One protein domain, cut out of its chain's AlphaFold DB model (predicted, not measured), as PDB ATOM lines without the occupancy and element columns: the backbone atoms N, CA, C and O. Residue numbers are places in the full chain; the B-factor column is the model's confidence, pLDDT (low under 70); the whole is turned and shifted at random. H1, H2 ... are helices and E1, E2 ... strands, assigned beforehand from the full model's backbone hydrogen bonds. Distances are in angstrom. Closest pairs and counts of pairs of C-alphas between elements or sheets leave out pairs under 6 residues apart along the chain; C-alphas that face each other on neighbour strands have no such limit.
ATOM      1  N   ILE A   2     154.037 125.807 158.762       95.00
ATOM      2  CA  ILE A   2     153.605 126.915 159.656       95.00
ATOM      3  C   ILE A   2     153.614 128.293 158.982       95.00
ATOM      4  O   ILE A   2     152.621 129.004 159.054       95.00
ATOM      5  N   ARG A   3     154.695 128.651 158.276       96.44
ATOM      6  CA  ARG A   3     154.768 129.932 157.555       96.44
ATOM      7  C   ARG A   3     153.628 130.095 156.543       96.44
ATOM      8  O   ARG A   3     152.931 131.096 156.589       96.44
ATOM      9  N   ASP A   4     153.411 129.089 155.697       98.00
ATOM     10  CA  ASP A   4     152.326 129.087 154.707       98.00
ATOM     11  C   ASP A   4     150.942 129.184 155.390       98.00
ATOM     12  O   ASP A   4     150.045 129.857 154.888       98.00
ATOM     13  N   ALA A   5     150.767 128.550 156.556       97.75
ATOM     14  CA  ALA A   5     149.539 128.645 157.347       97.75
ATOM     15  C   ALA A   5     149.331 130.048 157.945       97.75
ATOM     16  O   ALA A   5     148.202 130.532 157.968       97.75
ATOM     17  N   ASN A   6     150.401 130.722 158.374       98.25
ATOM     18  CA  ASN A   6     150.358 132.121 158.804       98.25
ATOM     19  C   ASN A   6     150.079 133.071 157.628       98.25
ATOM     20  O   ASN A   6     149.327 134.028 157.786       98.25
ATOM     21  N   ASP A   7     150.604 132.782 156.431       98.38
ATOM     22  CA  ASP A   7     150.229 133.513 155.213       98.38
ATOM     23  C   ASP A   7     148.725 133.369 154.926       98.38
ATOM     24  O   ASP A   7     148.055 134.357 154.632       98.38
ATOM     25  N   LEU A   8     148.162 132.162 155.061       98.19
ATOM     26  CA  LEU A   8     146.718 131.944 154.928       98.19
ATOM     27  C   LEU A   8     145.917 132.670 156.019       98.19
ATOM     28  O   LEU A   8     144.870 133.244 155.718       98.19
ATOM     29  N   ALA A   9     146.406 132.677 157.262       97.56
ATOM     30  CA  ALA A   9     145.775 133.395 158.363       97.56
ATOM     31  C   ALA A   9     145.695 134.902 158.081       97.56
ATOM     32  O   ALA A   9     144.621 135.474 158.216       97.56
ATOM     33  N   MET A  10     146.761 135.520 157.563       97.62
ATOM     34  CA  MET A  10     146.742 136.921 157.115       97.62
ATOM     35  C   MET A  10     145.728 137.189 155.993       97.62
ATOM     36  O   MET A  10     145.106 138.249 155.957       97.62
ATOM     37  N   VAL A  11     145.536 136.241 155.067       97.56
ATOM     38  CA  VAL A  11     144.553 136.391 153.979       97.56
ATOM     39  C   VAL A  11     143.110 136.316 154.490       97.56
ATOM     40  O   VAL A  11     142.241 137.059 154.026       97.56
ATOM     41  N   LEU A  12     142.834 135.399 155.419       96.38
ATOM     42  CA  LEU A  12     141.484 135.159 155.937       96.38
ATOM     43  C   LEU A  12     141.117 136.078 157.114       96.38
ATOM     44  O   LEU A  12     139.929 136.340 157.331       96.38
ATOM     45  N   GLY A  13     142.123 136.554 157.841       93.44
ATOM     46  CA  GLY A  13     142.017 137.370 159.038       93.44
ATOM     47  C   GLY A  13     141.771 138.851 158.765       93.44
ATOM     48  O   GLY A  13     141.173 139.241 157.758       93.44
ATOM     49  N   SER A  14     142.197 139.668 159.720       90.38
ATOM     50  CA  SER A  14     141.943 141.106 159.781       90.38
ATOM     51  C   SER A  14     143.175 141.950 159.449       90.38
ATOM     52  O   SER A  14     143.011 143.117 159.093       90.38
ATOM     53  N   GLY A  15     144.393 141.401 159.533       93.94
ATOM     54  CA  GLY A  15     145.605 142.191 159.325       93.94
ATOM     55  C   GLY A  15     146.928 141.422 159.413       93.94
ATOM     56  O   GLY A  15     146.947 140.192 159.449       93.94
ATOM     57  N   PRO A  16     148.062 142.146 159.445       95.06
ATOM     58  CA  PRO A  16     149.396 141.542 159.470       95.06
ATOM     59  C   PRO A  16     149.689 140.752 160.755       95.06
ATOM     60  O   PRO A  16     150.482 139.812 160.718       95.06
ATOM     61  N   ASP A  17     149.034 141.081 161.872       95.38
ATOM     62  CA  ASP A  17     149.217 140.381 163.152       95.38
ATOM     63  C   ASP A  17     148.763 138.914 163.089       95.38
ATOM     64  O   ASP A  17     149.327 138.057 163.772       95.38
ATOM     65  N   ASP A  18     147.838 138.582 162.183       96.44
ATOM     66  CA  ASP A  18     147.434 137.196 161.921       96.44
ATOM     67  C   ASP A  18     148.600 136.344 161.379       96.44
ATOM     68  O   ASP A  18     148.564 135.113 161.449       96.44
ATOM     69  N   GLY A  19     149.691 136.972 160.925       96.50
ATOM     70  CA  GLY A  19     150.950 136.309 160.579       96.50
ATOM     71  C   GLY A  19     151.651 135.633 161.766       96.50
ATOM     72  O   GLY A  19     152.640 134.924 161.570       96.50
ATOM     73  N   GLN A  20     151.138 135.824 162.986       95.94
ATOM     74  CA  GLN A  20     151.619 135.206 164.222       95.94
ATOM     75  C   GLN A  20     150.649 134.156 164.791       95.94
ATOM     76  O   GLN A  20     150.879 133.651 165.888       95.94
ATOM     77  N   THR A  21     149.592 133.798 164.050       96.69
ATOM     78  CA  THR A  21     148.557 132.843 164.494       96.69
ATOM     79  C   THR A  21     149.152 131.524 164.983       96.69
ATOM     80  O   THR A  21     148.825 131.039 166.065       96.69
ATOM     81  N   TYR A  22     150.048 130.935 164.192       96.88
ATOM     82  CA  TYR A  22     150.743 129.704 164.536       96.88
ATOM     83  C   TYR A  22     152.178 130.018 164.949       96.88
ATOM     84  O   TYR A  22     152.967 130.572 164.177       96.88
ATOM     85  N   THR A  23     152.513 129.622 166.174       94.06
ATOM     86  CA  THR A  23     153.848 129.776 166.765       94.06
ATOM     87  C   THR A  23     154.566 128.424 166.828       94.06
ATOM     88  O   THR A  23     154.290 127.528 166.024       94.06
ATOM     89  N   ALA A  24     155.526 128.269 167.745       92.94
ATOM     90  CA  ALA A  24     156.246 127.017 167.935       92.94
ATOM     91  C   ALA A  24     155.270 125.840 168.163       92.94
ATOM     92  O   ALA A  24     154.299 125.992 168.908       92.94
ATOM     93  N   PRO A  25     155.506 124.667 167.546       94.62
ATOM     94  CA  PRO A  25     154.714 123.472 167.804       94.62
ATOM     95  C   PRO A  25     154.721 123.078 169.284       94.62
ATOM     96  O   PRO A  25     155.786 122.815 169.838       94.62
ATOM     97  N   LYS A  26     153.539 122.988 169.898       95.56
ATOM     98  CA  LYS A  26     153.358 122.578 171.307       95.56
ATOM     99  C   LYS A  26     152.592 121.267 171.460       95.56
ATOM    100  O   LYS A  26     152.286 120.852 172.572       95.56
ATOM    101  N   TRP A  27     152.277 120.618 170.343       96.25
ATOM    102  CA  TRP A  27     151.493 119.390 170.297       96.25
ATOM    103  C   TRP A  27     152.251 118.304 169.552       96.25
ATOM    104  O   TRP A  27     153.029 118.612 168.648       96.25
ATOM    105  N   ARG A  28     152.016 117.042 169.906       97.25
ATOM    106  CA  ARG A  28     152.679 115.883 169.311       97.25
ATOM    107  C   ARG A  28     151.706 114.724 169.115       97.25
ATOM    108  O   ARG A  28     150.850 114.509 169.970       97.25
ATOM    109  N   ASP A  29     151.830 114.006 168.003       96.69
ATOM    110  CA  ASP A  29     151.106 112.748 167.771       96.69
ATOM    111  C   ASP A  29     151.889 111.526 168.294       96.69
ATOM    112  O   ASP A  29     152.992 111.651 168.828       96.69
ATOM    113  N   ALA A  30     151.317 110.327 168.151       95.31
ATOM    114  CA  ALA A  30     151.956 109.078 168.578       95.31
ATOM    115  C   ALA A  30     153.254 108.747 167.810       95.31
ATOM    116  O   ALA A  30     154.110 108.050 168.349       95.31
ATOM    117  N   ASP A  31     153.420 109.285 166.598       95.12
ATOM    118  CA  ASP A  31     154.597 109.076 165.744       95.12
ATOM    119  C   ASP A  31     155.710 110.110 166.011       95.12
ATOM    120  O   ASP A  31     156.785 110.063 165.414       95.12
ATOM    121  N   GLY A  32     155.470 111.059 166.919       94.75
ATOM    122  CA  GLY A  32     156.436 112.079 167.312       94.75
ATOM    123  C   GLY A  32     156.434 113.342 166.447       94.75
ATOM    124  O   GLY A  32     157.240 114.246 166.699       94.75
ATOM    125  N   ASN A  33     155.528 113.461 165.473       96.12
ATOM    126  CA  ASN A  33     155.398 114.674 164.672       96.12
ATOM    127  C   ASN A  33     154.870 115.815 165.539       96.12
ATOM    128  O   ASN A  33     153.996 115.612 166.378       96.12
ATOM    129  N   ARG A  34     155.379 117.031 165.318       95.81
ATOM    130  CA  ARG A  34     154.993 118.206 166.105       95.81
ATOM    131  C   ARG A  34     154.039 119.116 165.341       95.81
ATOM    132  O   ARG A  34     154.257 119.410 164.167       95.81
ATOM    133  N   TYR A  35     153.041 119.632 166.046       97.12
ATOM    134  CA  TYR A  35     151.972 120.452 165.493       97.12
ATOM    135  C   TYR A  35     151.817 121.765 166.264       97.12
ATOM    136  O   TYR A  35     151.945 121.822 167.491       97.12
ATOM    137  N   ALA A  36     151.535 122.832 165.521       96.62
ATOM    138  CA  ALA A  36     151.042 124.090 166.064       96.62
ATOM    139  C   ALA A  36     149.517 124.113 165.928       96.62
ATOM    140  O   ALA A  36     148.972 123.571 164.968       96.62
ATOM    141  N   ALA A  37     148.839 124.744 166.880       95.69
ATOM    142  CA  ALA A  37     147.393 124.891 166.869       95.69
ATOM    143  C   ALA A  37     147.011 126.286 167.358       95.69
ATOM    144  O   ALA A  37     147.714 126.870 168.185       95.69
ATOM    145  N   ALA A  38     145.891 126.782 166.850       95.25
ATOM    146  CA  ALA A  38     145.241 128.003 167.291       95.25
ATOM    147  C   ALA A  38     143.736 127.728 167.395       95.25
ATOM    148  O   ALA A  38     143.205 126.891 166.664       95.25
ATOM    149  N   SER A  39     143.066 128.425 168.307       93.31
ATOM    150  CA  SER A  39     141.610 128.414 168.442       93.31
ATOM    151  C   SER A  39     141.133 129.856 168.467       93.31
ATOM    152  O   SER A  39     141.757 130.696 169.116       93.31
ATOM    153  N   PHE A  40     140.066 130.148 167.736       91.25
ATOM    154  CA  PHE A  40     139.481 131.479 167.658       91.25
ATOM    155  C   PHE A  40     137.992 131.375 167.339       91.25
ATOM    156  O   PHE A  40     137.530 130.398 166.745       91.25
ATOM    157  N   GLU A  41     137.247 132.406 167.717       90.56
ATOM    158  CA  GLU A  41     135.859 132.554 167.300       90.56
ATOM    159  C   GLU A  41     135.819 132.980 165.830       90.56
ATOM    160  O   GLU A  41     136.291 134.053 165.450       90.56
ATOM    161  N   ALA A  42     135.298 132.099 164.979       89.56
ATOM    162  CA  ALA A  42     135.204 132.345 163.552       89.56
ATOM    163  C   ALA A  42     133.870 133.014 163.204       89.56
ATOM    164  O   ALA A  42     132.814 132.639 163.712       89.56
ATOM    165  N   ARG A  43     133.909 133.963 162.265       89.38
ATOM    166  CA  ARG A  43     132.696 134.514 161.646       89.38
ATOM    167  C   ARG A  43     131.926 133.413 160.913       89.38
ATOM    168  O   ARG A  43     132.537 132.491 160.374       89.38
ATOM    169  N   GLU A  44     130.607 133.557 160.804       86.56
ATOM    170  CA  GLU A  44     129.747 132.589 160.098       86.56
ATOM    171  C   GLU A  44     130.199 132.327 158.649       86.56
ATOM    172  O   GLU A  44     130.114 131.203 158.154       86.56
ATOM    173  N   ASP A  45     130.736 133.348 157.977       90.50
ATOM    174  CA  ASP A  45     131.216 133.282 156.596       90.50
ATOM    175  C   ASP A  45     132.655 132.759 156.454       90.50
ATOM    176  O   ASP A  45     133.130 132.552 155.333       90.50
ATOM    177  N   TRP A  46     133.365 132.515 157.560       92.31
ATOM    178  CA  TRP A  46     134.784 132.152 157.537       92.31
ATOM    179  C   TRP A  46     135.042 130.875 156.736       92.31
ATOM    180  O   TRP A  46     135.955 130.837 155.913       92.31
ATOM    181  N   LEU A  47     134.199 129.850 156.912       91.69
ATOM    182  CA  LEU A  47     134.329 128.579 156.197       91.69
ATOM    183  C   LEU A  47     134.197 128.767 154.680       91.69
ATOM    184  O   LEU A  47     135.002 128.236 153.917       91.69
ATOM    185  N   ALA A  48     133.212 129.557 154.250       92.44
ATOM    186  CA  ALA A  48     133.007 129.859 152.838       92.44
ATOM    187  C   ALA A  48     134.204 130.630 152.260       92.44
ATOM    188  O   ALA A  48     134.687 130.302 151.177       92.44
ATOM    189  N   ARG A  49     134.747 131.601 153.007       94.50
ATOM    190  CA  ARG A  49     135.953 132.346 152.609       94.50
ATOM    191  C   ARG A  49     137.184 131.448 152.512       94.50
ATOM    192  O   ARG A  49     137.947 131.577 151.561       94.50
ATOM    193  N   ALA A  50     137.356 130.519 153.449       95.38
ATOM    194  CA  ALA A  50     138.469 129.572 153.457       95.38
ATOM    195  C   ALA A  50     138.416 128.570 152.288       95.38
ATOM    196  O   ALA A  50     139.449 128.011 151.923       95.38
ATOM    197  N   GLN A  51     137.241 128.356 151.688       95.12
ATOM    198  CA  GLN A  51     137.031 127.481 150.526       95.12
ATOM    199  C   GLN A  51     137.047 128.227 149.182       95.12
ATOM    200  O   GLN A  51     137.255 127.610 148.138       95.12
ATOM    201  N   ALA A  52     136.819 129.540 149.190       96.88
ATOM    202  CA  ALA A  52     136.821 130.365 147.988       96.88
ATOM    203  C   ALA A  52     138.244 130.634 147.472       96.88
ATOM    204  O   ALA A  52     139.227 130.532 148.205       96.88
ATOM    205  N   ALA A  53     138.363 131.035 146.204       97.56
ATOM    206  CA  ALA A  53     139.641 131.477 145.653       97.56
ATOM    207  C   ALA A  53     140.206 132.656 146.468       97.56
ATOM    208  O   ALA A  53     139.511 133.647 146.702       97.56
ATOM    209  N   LEU A  54     141.470 132.553 146.889       97.75
ATOM    210  CA  LEU A  54     142.105 133.584 147.710       97.75
ATOM    211  C   LEU A  54     142.319 134.878 146.921       97.75
ATOM    212  O   LEU A  54     142.941 134.880 145.857       97.75
ATOM    213  N   ALA A  55     141.883 135.991 147.504       96.75
ATOM    214  CA  ALA A  55     142.203 137.337 147.046       96.75
ATOM    215  C   ALA A  55     143.258 137.960 147.965       96.75
ATOM    216  O   ALA A  55     143.227 137.752 149.177       96.75
ATOM    217  N   ARG A  56     144.191 138.739 147.400       96.94
ATOM    218  CA  ARG A  56     145.152 139.491 148.219       96.94
ATOM    219  C   ARG A  56     144.389 140.536 149.051       96.94
ATOM    220  O   ARG A  56     143.596 141.274 148.463       96.94
ATOM    221  N   PRO A  57     144.617 140.629 150.372       96.19
ATOM    222  CA  PRO A  57     143.961 141.633 151.201       96.19
ATOM    223  C   PRO A  57     144.298 143.058 150.763       96.19
ATOM    224  O   PRO A  57     145.432 143.347 150.391       96.19
ATOM    225  N   GLY A  58     143.328 143.972 150.860       95.88
ATOM    226  CA  GLY A  58     143.531 145.376 150.482       95.88
ATOM    227  C   GLY A  58     144.560 146.116 151.346       95.88
ATOM    228  O   GLY A  58     145.157 147.082 150.880       95.88
ATOM    229  N   TRP A  59     144.794 145.650 152.578       95.06
ATOM    230  CA  TRP A  59     145.814 146.204 153.471       95.06
ATOM    231  C   TRP A  59     147.241 145.825 153.056       95.06
ATOM    232  O   TRP A  59     148.187 146.523 153.417       95.06
ATOM    233  N   ASP A  60     147.414 144.740 152.296       96.44
ATOM    234  CA  ASP A  60     148.722 144.217 151.910       96.44
ATOM    235  C   ASP A  60     149.262 144.974 150.688       96.44
ATOM    236  O   ASP A  60     149.269 144.498 149.546       96.44
ATOM    237  N   ALA A  61     149.657 146.221 150.942       93.00
ATOM    238  CA  ALA A  61     150.285 147.116 149.982       93.00
ATOM    239  C   ALA A  61     151.793 146.841 149.855       93.00
ATOM    240  O   ALA A  61     152.384 146.098 150.632       93.00
ATOM    241  N   ARG A  62     152.443 147.441 148.851       88.62
ATOM    242  CA  ARG A  62     153.895 147.290 148.667       88.62
ATOM    243  C   ARG A  62     154.669 148.025 149.781       88.62
ATOM    244  O   ARG A  62     154.339 149.181 150.039       88.62
ATOM    245  N   PRO A  63     155.740 147.431 150.345       87.88
ATOM    246  CA  PRO A  63     156.235 146.079 150.078       87.88
ATOM    247  C   PRO A  63     155.314 145.009 150.681       87.88
ATOM    248  O   PRO A  63     154.929 145.103 151.840       87.88
ATOM    249  N   TYR A  64     154.979 143.991 149.883       92.81
ATOM    250  CA  TYR A  64     154.036 142.954 150.304       92.81
ATOM    251  C   TYR A  64     154.569 142.177 151.507       92.81
ATOM    252  O   TYR A  64     155.717 141.729 151.503       92.81
ATOM    253  N   THR A  65     153.695 141.967 152.485       94.88
ATOM    254  CA  THR A  65     153.943 141.120 153.654       94.88
ATOM    255  C   THR A  65     153.469 139.693 153.387       94.88
ATOM    256  O   THR A  65     154.162 138.737 153.736       94.88
ATOM    257  N   VAL A  66     152.329 139.527 152.705       97.44
ATOM    258  CA  VAL A  66     151.712 138.210 152.483       97.44
ATOM    259  C   VAL A  66     152.312 137.489 151.275       97.44
ATOM    260  O   VAL A  66     152.289 137.982 150.136       97.44
ATOM    261  N   SER A  67     152.746 136.244 151.483       97.69
ATOM    262  CA  SER A  67     153.038 135.324 150.383       97.69
ATOM    263  C   SER A  67     151.758 134.628 149.913       97.69
ATOM    264  O   SER A  67     151.363 133.590 150.440       97.69
ATOM    265  N   MET A  68     151.122 135.150 148.857       98.19
ATOM    266  CA  MET A  68     149.911 134.528 148.288       98.19
ATOM    267  C   MET A  68     150.152 133.096 147.793       98.19
ATOM    268  O   MET A  68     149.267 132.256 147.907       98.19
ATOM    269  N   ALA A  69     151.355 132.791 147.298       98.25
ATOM    270  CA  ALA A  69     151.718 131.426 146.920       98.25
ATOM    271  C   ALA A  69     151.803 130.493 148.144       98.25
ATOM    272  O   ALA A  69     151.433 129.325 148.051       98.25
ATOM    273  N   GLY A  70     152.277 131.000 149.290       98.06
ATOM    274  CA  GLY A  70     152.249 130.275 150.564       98.06
ATOM    275  C   GLY A  70     150.822 130.035 151.037       98.06
ATOM    276  O   GLY A  70     150.440 128.890 151.266       98.06
ATOM    277  N   ALA A  71     150.003 131.088 151.050       98.38
ATOM    278  CA  ALA A  71     148.594 131.001 151.417       98.38
ATOM    279  C   ALA A  71     147.822 129.986 150.548       98.38
ATOM    280  O   ALA A  71     147.053 129.186 151.069       98.38
ATOM    281  N   GLN A  72     148.074 129.953 149.234       98.38
ATOM    282  CA  GLN A  72     147.463 128.983 148.316       98.38
ATOM    283  C   GLN A  72     147.887 127.537 148.612       98.38
ATOM    284  O   GLN A  72     147.042 126.643 148.600       98.38
ATOM    285  N   ARG A  73     149.171 127.287 148.914       98.31
ATOM    286  CA  ARG A  73     149.631 125.949 149.328       98.31
ATOM    287  C   ARG A  73     148.972 125.508 150.632       98.31
ATOM    288  O   ARG A  73     148.547 124.360 150.733       98.31
ATOM    289  N   ALA A  74     148.858 126.413 151.602       98.06
ATOM    290  CA  ALA A  74     148.164 126.139 152.853       98.06
ATOM    291  C   ALA A  74     146.675 125.849 152.625       98.06
ATOM    292  O   ALA A  74     146.170 124.854 153.139       98.06
ATOM    293  N   GLN A  75     145.984 126.643 151.803       98.19
ATOM    294  CA  GLN A  75     144.582 126.393 151.462       98.19
ATOM    295  C   GLN A  75     144.397 125.029 150.785       98.19
ATOM    296  O   GLN A  75     143.485 124.290 151.139       98.19
ATOM    297  N   ALA A  76     145.288 124.648 149.865       97.38
ATOM    298  CA  ALA A  76     145.243 123.338 149.214       97.38
ATOM    299  C   ALA A  76     145.468 122.164 150.192       97.38
ATOM    300  O   ALA A  76     144.997 121.051 149.952       97.38
ATOM    301  N   ALA A  77     146.177 122.402 151.299       97.31
ATOM    302  CA  ALA A  77     146.389 121.425 152.362       97.31
ATOM    303  C   ALA A  77     145.262 121.403 153.414       97.31
ATOM    304  O   ALA A  77     145.275 120.516 154.275       97.31
ATOM    305  N   LEU A  78     144.319 122.352 153.363       95.75
ATOM    306  CA  LEU A  78     143.280 122.548 154.370       95.75
ATOM    307  C   LEU A  78     142.159 121.508 154.249       95.75
ATOM    308  O   LEU A  78     141.558 121.313 153.195       95.75
ATOM    309  N   VAL A  79     141.864 120.854 155.366       94.00
ATOM    310  CA  VAL A  79     140.800 119.865 155.536       94.00
ATOM    311  C   VAL A  79     139.828 120.393 156.579       94.00
ATOM    312  O   VAL A  79     140.231 120.801 157.668       94.00
ATOM    313  N   PHE A  80     138.538 120.372 156.259       91.00
ATOM    314  CA  PHE A  80     137.490 120.840 157.160       91.00
ATOM    315  C   PHE A  80     136.815 119.662 157.855       91.00
ATOM    316  O   PHE A  80     136.284 118.767 157.202       91.00
ATOM    317  N   ALA A  81     136.797 119.699 159.182       89.00
ATOM    318  CA  ALA A  81     136.087 118.758 160.036       89.00
ATOM    319  C   ALA A  81     135.070 119.531 160.884       89.00
ATOM    320  O   ALA A  81     135.281 119.801 162.064       89.00
ATOM    321  N   VAL A  82     133.977 119.953 160.252       80.88
ATOM    322  CA  VAL A  82     132.905 120.698 160.923       80.88
ATOM    323  C   VAL A  82     131.827 119.715 161.354       80.88
ATOM    324  O   VAL A  82     131.200 119.059 160.519       80.88
ATOM    325  N   SER A  83     131.612 119.588 162.661       63.62
ATOM    326  CA  SER A  83     130.605 118.674 163.189       63.62
ATOM    327  C   SER A  83     129.204 119.236 162.941       63.62
ATOM    328  O   SER A  83     128.774 120.176 163.604       63.62
ATOM    329  N   ARG A  84     128.476 118.663 161.974       57.22
ATOM    330  CA  ARG A  84     127.016 118.848 161.850       57.22
ATOM    331  C   ARG A  84     126.210 117.639 162.338       57.22
ATOM    332  O   ARG A  84     125.032 117.796 162.623       57.22
ATOM    333  N   ALA A  85     126.836 116.462 162.445       50.84
ATOM    334  CA  ALA A  85     126.220 115.218 162.920       50.84
ATOM    335  C   ALA A  85     127.272 114.098 163.108       50.84
ATOM    336  O   ALA A  85     127.282 113.120 162.365       50.84
ATOM    337  N   GLY A  86     128.197 114.236 164.063       54.62
ATOM    338  CA  GLY A  86     129.096 113.125 164.431       54.62
ATOM    339  C   GLY A  86     130.290 112.881 163.496       54.62
ATOM    340  O   GLY A  86     130.874 111.799 163.522       54.62
ATOM    341  N   VAL A  87     130.688 113.873 162.692       60.62
ATOM    342  CA  VAL A  87     131.959 113.809 161.952       60.62
ATOM    343  C   VAL A  87     133.103 113.940 162.954       60.62
ATOM    344  O   VAL A  87     133.271 114.983 163.585       60.62
ATOM    345  N   ARG A  88     133.878 112.865 163.114       72.44
ATOM    346  CA  ARG A  88     135.080 112.854 163.951       72.44
ATOM    347  C   ARG A  88     136.196 113.613 163.235       72.44
ATOM    348  O   ARG A  88     136.368 113.449 162.027       72.44
ATOM    349  N   ALA A  89     136.949 114.427 163.973       84.44
ATOM    350  CA  ALA A  89     138.144 115.062 163.429       84.44
ATOM    351  C   ALA A  89     139.096 113.983 162.868       84.44
ATOM    352  O   ALA A  89     139.232 112.920 163.487       84.44
ATOM    353  N   PRO A  90     139.714 114.206 161.694       89.69
ATOM    354  CA  PRO A  90     140.683 113.269 161.147       89.69
ATOM    355  C   PRO A  90     141.910 113.192 162.058       89.69
ATOM    356  O   PRO A  90     142.221 114.143 162.774       89.69
ATOM    357  N   GLN A  91     142.640 112.079 161.992       94.12
ATOM    358  CA  GLN A  91     143.958 112.001 162.619       94.12
ATOM    359  C   GLN A  91     144.858 113.111 162.060       94.12
ATOM    360  O   GLN A  91     144.839 113.378 160.853       94.12
ATOM    361  N   ALA A  92     145.635 113.757 162.932       94.69
ATOM    362  CA  ALA A  92     146.612 114.746 162.502       94.69
ATOM    363  C   ALA A  92     147.614 114.127 161.514       94.69
ATOM    364  O   ALA A  92     148.009 112.971 161.650       94.69
ATOM    365  N   ALA A  93     148.018 114.904 160.511       94.94
ATOM    366  CA  ALA A  93     149.014 114.484 159.537       94.94
ATOM    367  C   ALA A  93     149.920 115.672 159.176       94.94
ATOM    368  O   ALA A  93     149.392 116.753 158.899       94.94
ATOM    369  N   PRO A  94     151.256 115.508 159.090       93.00
ATOM    370  CA  PRO A  94     152.179 116.633 158.878       93.00
ATOM    371  C   PRO A  94     151.965 117.401 157.565       93.00
ATOM    372  O   PRO A  94     152.326 118.572 157.447       93.00
ATOM    373  N   ALA A  95     151.380 116.739 156.564       93.06
ATOM    374  CA  ALA A  95     151.096 117.310 155.250       93.06
ATOM    375  C   ALA A  95     149.721 118.000 155.152       93.06
ATOM    376  O   ALA A  95     149.348 118.451 154.069       93.06
ATOM    377  N   ARG A  96     148.941 118.054 156.240       94.94
ATOM    378  CA  ARG A  96     147.575 118.593 156.251       94.94
ATOM    379  C   ARG A  96     147.438 119.729 157.256       94.94
ATOM    380  O   ARG A  96     148.008 119.688 158.342       94.94
ATOM    381  N   LEU A  97     146.621 120.715 156.903       96.19
ATOM    382  CA  LEU A  97     146.070 121.684 157.846       96.19
ATOM    383  C   LEU A  97     144.636 121.256 158.143       96.19
ATOM    384  O   LEU A  97     143.900 120.942 157.215       96.19
ATOM    385  N   THR A  98     144.231 121.208 159.408       94.94
ATOM    386  CA  THR A  98     142.867 120.790 159.773       94.94
ATOM    387  C   THR A  98     142.157 121.927 160.486       94.94
ATOM    388  O   THR A  98     142.651 122.419 161.495       94.94
ATOM    389  N   ALA A  99     140.998 122.330 159.970       93.88
ATOM    390  CA  ALA A  99     140.082 123.240 160.643       93.88
ATOM    391  C   ALA A  99     138.919 122.429 161.219       93.88
ATOM    392  O   ALA A  99     138.116 121.864 160.471       93.88
ATOM    393  N   VAL A 100     138.841 122.359 162.548       92.00
ATOM    394  CA  VAL A 100     137.764 121.668 163.265       92.00
ATOM    395  C   VAL A 100     136.746 122.700 163.737       92.00
ATOM    396  O   VAL A 100     137.112 123.669 164.394       92.00
ATOM    397  N   GLY A 101     135.475 122.506 163.386       89.81
ATOM    398  CA  GLY A 101     134.386 123.413 163.757       89.81
ATOM    399  C   GLY A 101     133.335 122.729 164.628       89.81
ATOM    400  O   GLY A 101     133.024 121.554 164.421       89.81
ATOM    401  N   GLY A 102     132.751 123.478 165.568       85.56
ATOM    402  CA  GLY A 102     131.662 123.000 166.430       85.56
ATOM    403  C   GLY A 102     132.111 122.090 167.578       85.56
ATOM    404  O   GLY A 102     131.322 121.299 168.086       85.56
ATOM    405  N   THR A 103     133.384 122.137 167.965       84.19
ATOM    406  CA  THR A 103     133.930 121.406 169.118       84.19
ATOM    407  C   THR A 103     134.949 122.286 169.830       84.19
ATOM    408  O   THR A 103     135.634 123.076 169.185       84.19
ATOM    409  N   GLU A 104     135.044 122.145 171.151       89.00
ATOM    410  CA  GLU A 104     136.062 122.815 171.961       89.00
ATOM    411  C   GLU A 104     137.489 122.431 171.544       89.00
ATOM    412  O   GLU A 104     137.754 121.290 171.153       89.00
ATOM    413  N   GLY A 105     138.424 123.375 171.667       89.44
ATOM    414  CA  GLY A 105     139.763 123.253 171.082       89.44
ATOM    415  C   GLY A 105     140.539 122.042 171.607       89.44
ATOM    416  O   GLY A 105     141.037 121.237 170.826       89.44
ATOM    417  N   LEU A 106     140.585 121.851 172.928       92.19
ATOM    418  CA  LEU A 106     141.290 120.713 173.539       92.19
ATOM    419  C   LEU A 106     140.664 119.364 173.165       92.19
ATOM    420  O   LEU A 106     141.380 118.389 172.933       92.19
ATOM    421  N   ALA A 107     139.334 119.311 173.059       90.62
ATOM    422  CA  ALA A 107     138.631 118.109 172.623       90.62
ATOM    423  C   ALA A 107     138.929 117.789 171.149       90.62
ATOM    424  O   ALA A 107     139.114 116.621 170.805       90.62
ATOM    425  N   ALA A 108     139.053 118.810 170.293       92.12
ATOM    426  CA  ALA A 108     139.499 118.642 168.914       92.12
ATOM    427  C   ALA A 108     140.932 118.088 168.845       92.12
ATOM    428  O   ALA A 108     141.167 117.121 168.122       92.12
ATOM    429  N   MET A 109     141.863 118.618 169.649       94.50
ATOM    430  CA  MET A 109     143.243 118.109 169.703       94.50
ATOM    431  C   MET A 109     143.289 116.631 170.106       94.50
ATOM    432  O   MET A 109     143.915 115.823 169.421       94.50
ATOM    433  N   ALA A 110     142.555 116.251 171.156       93.25
ATOM    434  CA  ALA A 110     142.461 114.858 171.583       93.25
ATOM    435  C   ALA A 110     141.840 113.955 170.499       93.25
ATOM    436  O   ALA A 110     142.329 112.853 170.250       93.25
ATOM    437  N   ALA A 111     140.794 114.423 169.807       92.00
ATOM    438  CA  ALA A 111     140.156 113.677 168.721       92.00
ATOM    439  C   ALA A 111     141.091 113.446 167.519       92.00
ATOM    440  O   ALA A 111     140.983 112.408 166.866       92.00
ATOM    441  N   MET A 112     142.017 114.378 167.273       94.88
ATOM    442  CA  MET A 112     143.062 114.285 166.248       94.88
ATOM    443  C   MET A 112     144.279 113.446 166.680       94.88
ATOM    444  O   MET A 112     145.238 113.330 165.914       94.88
ATOM    445  N   GLY A 113     144.261 112.884 167.895       95.62
ATOM    446  CA  GLY A 113     145.350 112.077 168.443       95.62
ATOM    447  C   GLY A 113     146.567 112.894 168.882       95.62
ATOM    448  O   GLY A 113     147.683 112.382 168.838       95.62
ATOM    449  N   LEU A 114     146.360 114.156 169.268       96.38
ATOM    450  CA  LEU A 114     147.419 115.069 169.689       96.38
ATOM    451  C   LEU A 114     147.472 115.208 171.210       96.38
ATOM    452  O   LEU A 114     146.449 115.376 171.875       96.38
ATOM    453  N   ALA A 115     148.689 115.210 171.744       96.12
ATOM    454  CA  ALA A 115     148.992 115.471 173.145       96.12
ATOM    455  C   ALA A 115     149.913 116.689 173.281       96.12
ATOM    456  O   ALA A 115     150.688 116.997 172.373       96.12
ATOM    457  N   TRP A 116     149.824 117.390 174.410       95.25
ATOM    458  CA  TRP A 116     150.708 118.515 174.710       95.25
ATOM    459  C   TRP A 116     152.159 118.043 174.877       95.25
ATOM    460  O   TRP A 116     152.412 116.968 175.422       95.25
ATOM    461  N   ILE A 117     153.114 118.846 174.410       93.44
ATOM    462  CA  ILE A 117     154.539 118.620 174.653       93.44
ATOM    463  C   ILE A 117     154.889 119.238 176.003       93.44
ATOM    464  O   ILE A 117     154.961 120.456 176.137       93.44
TER     465      ILE A 117
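This is residues 2 to 117 of the 135 residues of an uncharacterized protein of Alphaproteobacteria bacterium HGW-Alphaproteobacteria-2 (UniProt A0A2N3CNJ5). Two short parallel strands, E1 and E2, lie side by side next to a cluster of short helices, in which H1 and H4 cross nearly at right angles and H2 packs on H1. H5 is on the side of E2 away from H1 and H4, and long stretches with no named element make up much of the rest, residues 52 to 67 and 83 to 96 holding the two C-alphas farthest apart. The printed part has 116 residues, with five named helices and two named strands in the order H1 H2 H3 H4 E1 E2 H5; the class is mixed, helices and strands, with under half of the residues in named elements. It is compact, with a radius of gyration of the C-alphas of 14.3 A, and spans 43 by 31 by 21 A.

E1 is residues 78 to 82, 12.4 A long, and E2 is residues 97 to 101, 13.2 A. H4, residues 68 to 77, is 14.2 A long, with C-alpha 77 at (146.389, 121.425, 152.362). H1, residues 2 to 12, is 15.1 A long and begins at C-alpha 2, (153.605, 126.915, 159.656). H2 is residues 16 to 20, 8.2 A, and H3 is residues 46 to 51, 8.7 A. H5, residues 105 to 111, 9.9 A, ends at C-alpha 111, (140.156, 113.677, 168.721).

E1 and E2 are parallel neighbours at 18 degrees, with N 79 and O 97 at 2.8 A and N 99 and O 79 at 2.9 A, within hydrogen-bond range. H3 and E1 are near each other, with 7 pairs of C-alphas within 10 A. The closest C-alphas of E2 and H5, those of Val 100 and Ala 108, are 6.6 A apart. H1 is the hub, touching three helices. H1 and H4 touch, about perpendicular at 78 degrees, with the C-alphas of Leu 8 and Ala 71 closest at 4.1 A. H1 and H2 touch, with the C-alphas of Asn 6 and Gly 19 closest at 4.6 A. H1 and H3 only just touch, with 3 pairs of C-alphas within 8 A, the closest those of Leu 12 and Ala 50 at 6.8 A. H5 is apart from H1 and H4, for instance. Every O i to N i+4 pair is within hydrogen-bond range in H1, H3, H4 and H5; in H2 it is 0 of 1, beside 2 of 2 O i to N i+3 pairs.

The two C-alphas farthest apart, those of Arg 62 and Gly 86, are 45.1 A apart. The printed part has no cut. The links H2 to H3, H3 to H4 and E1 to E2 are long, with 25, 16 and 14 residues. Mean pLDDT of the printed part is 92.6, and residues 83 to 87 are under 70.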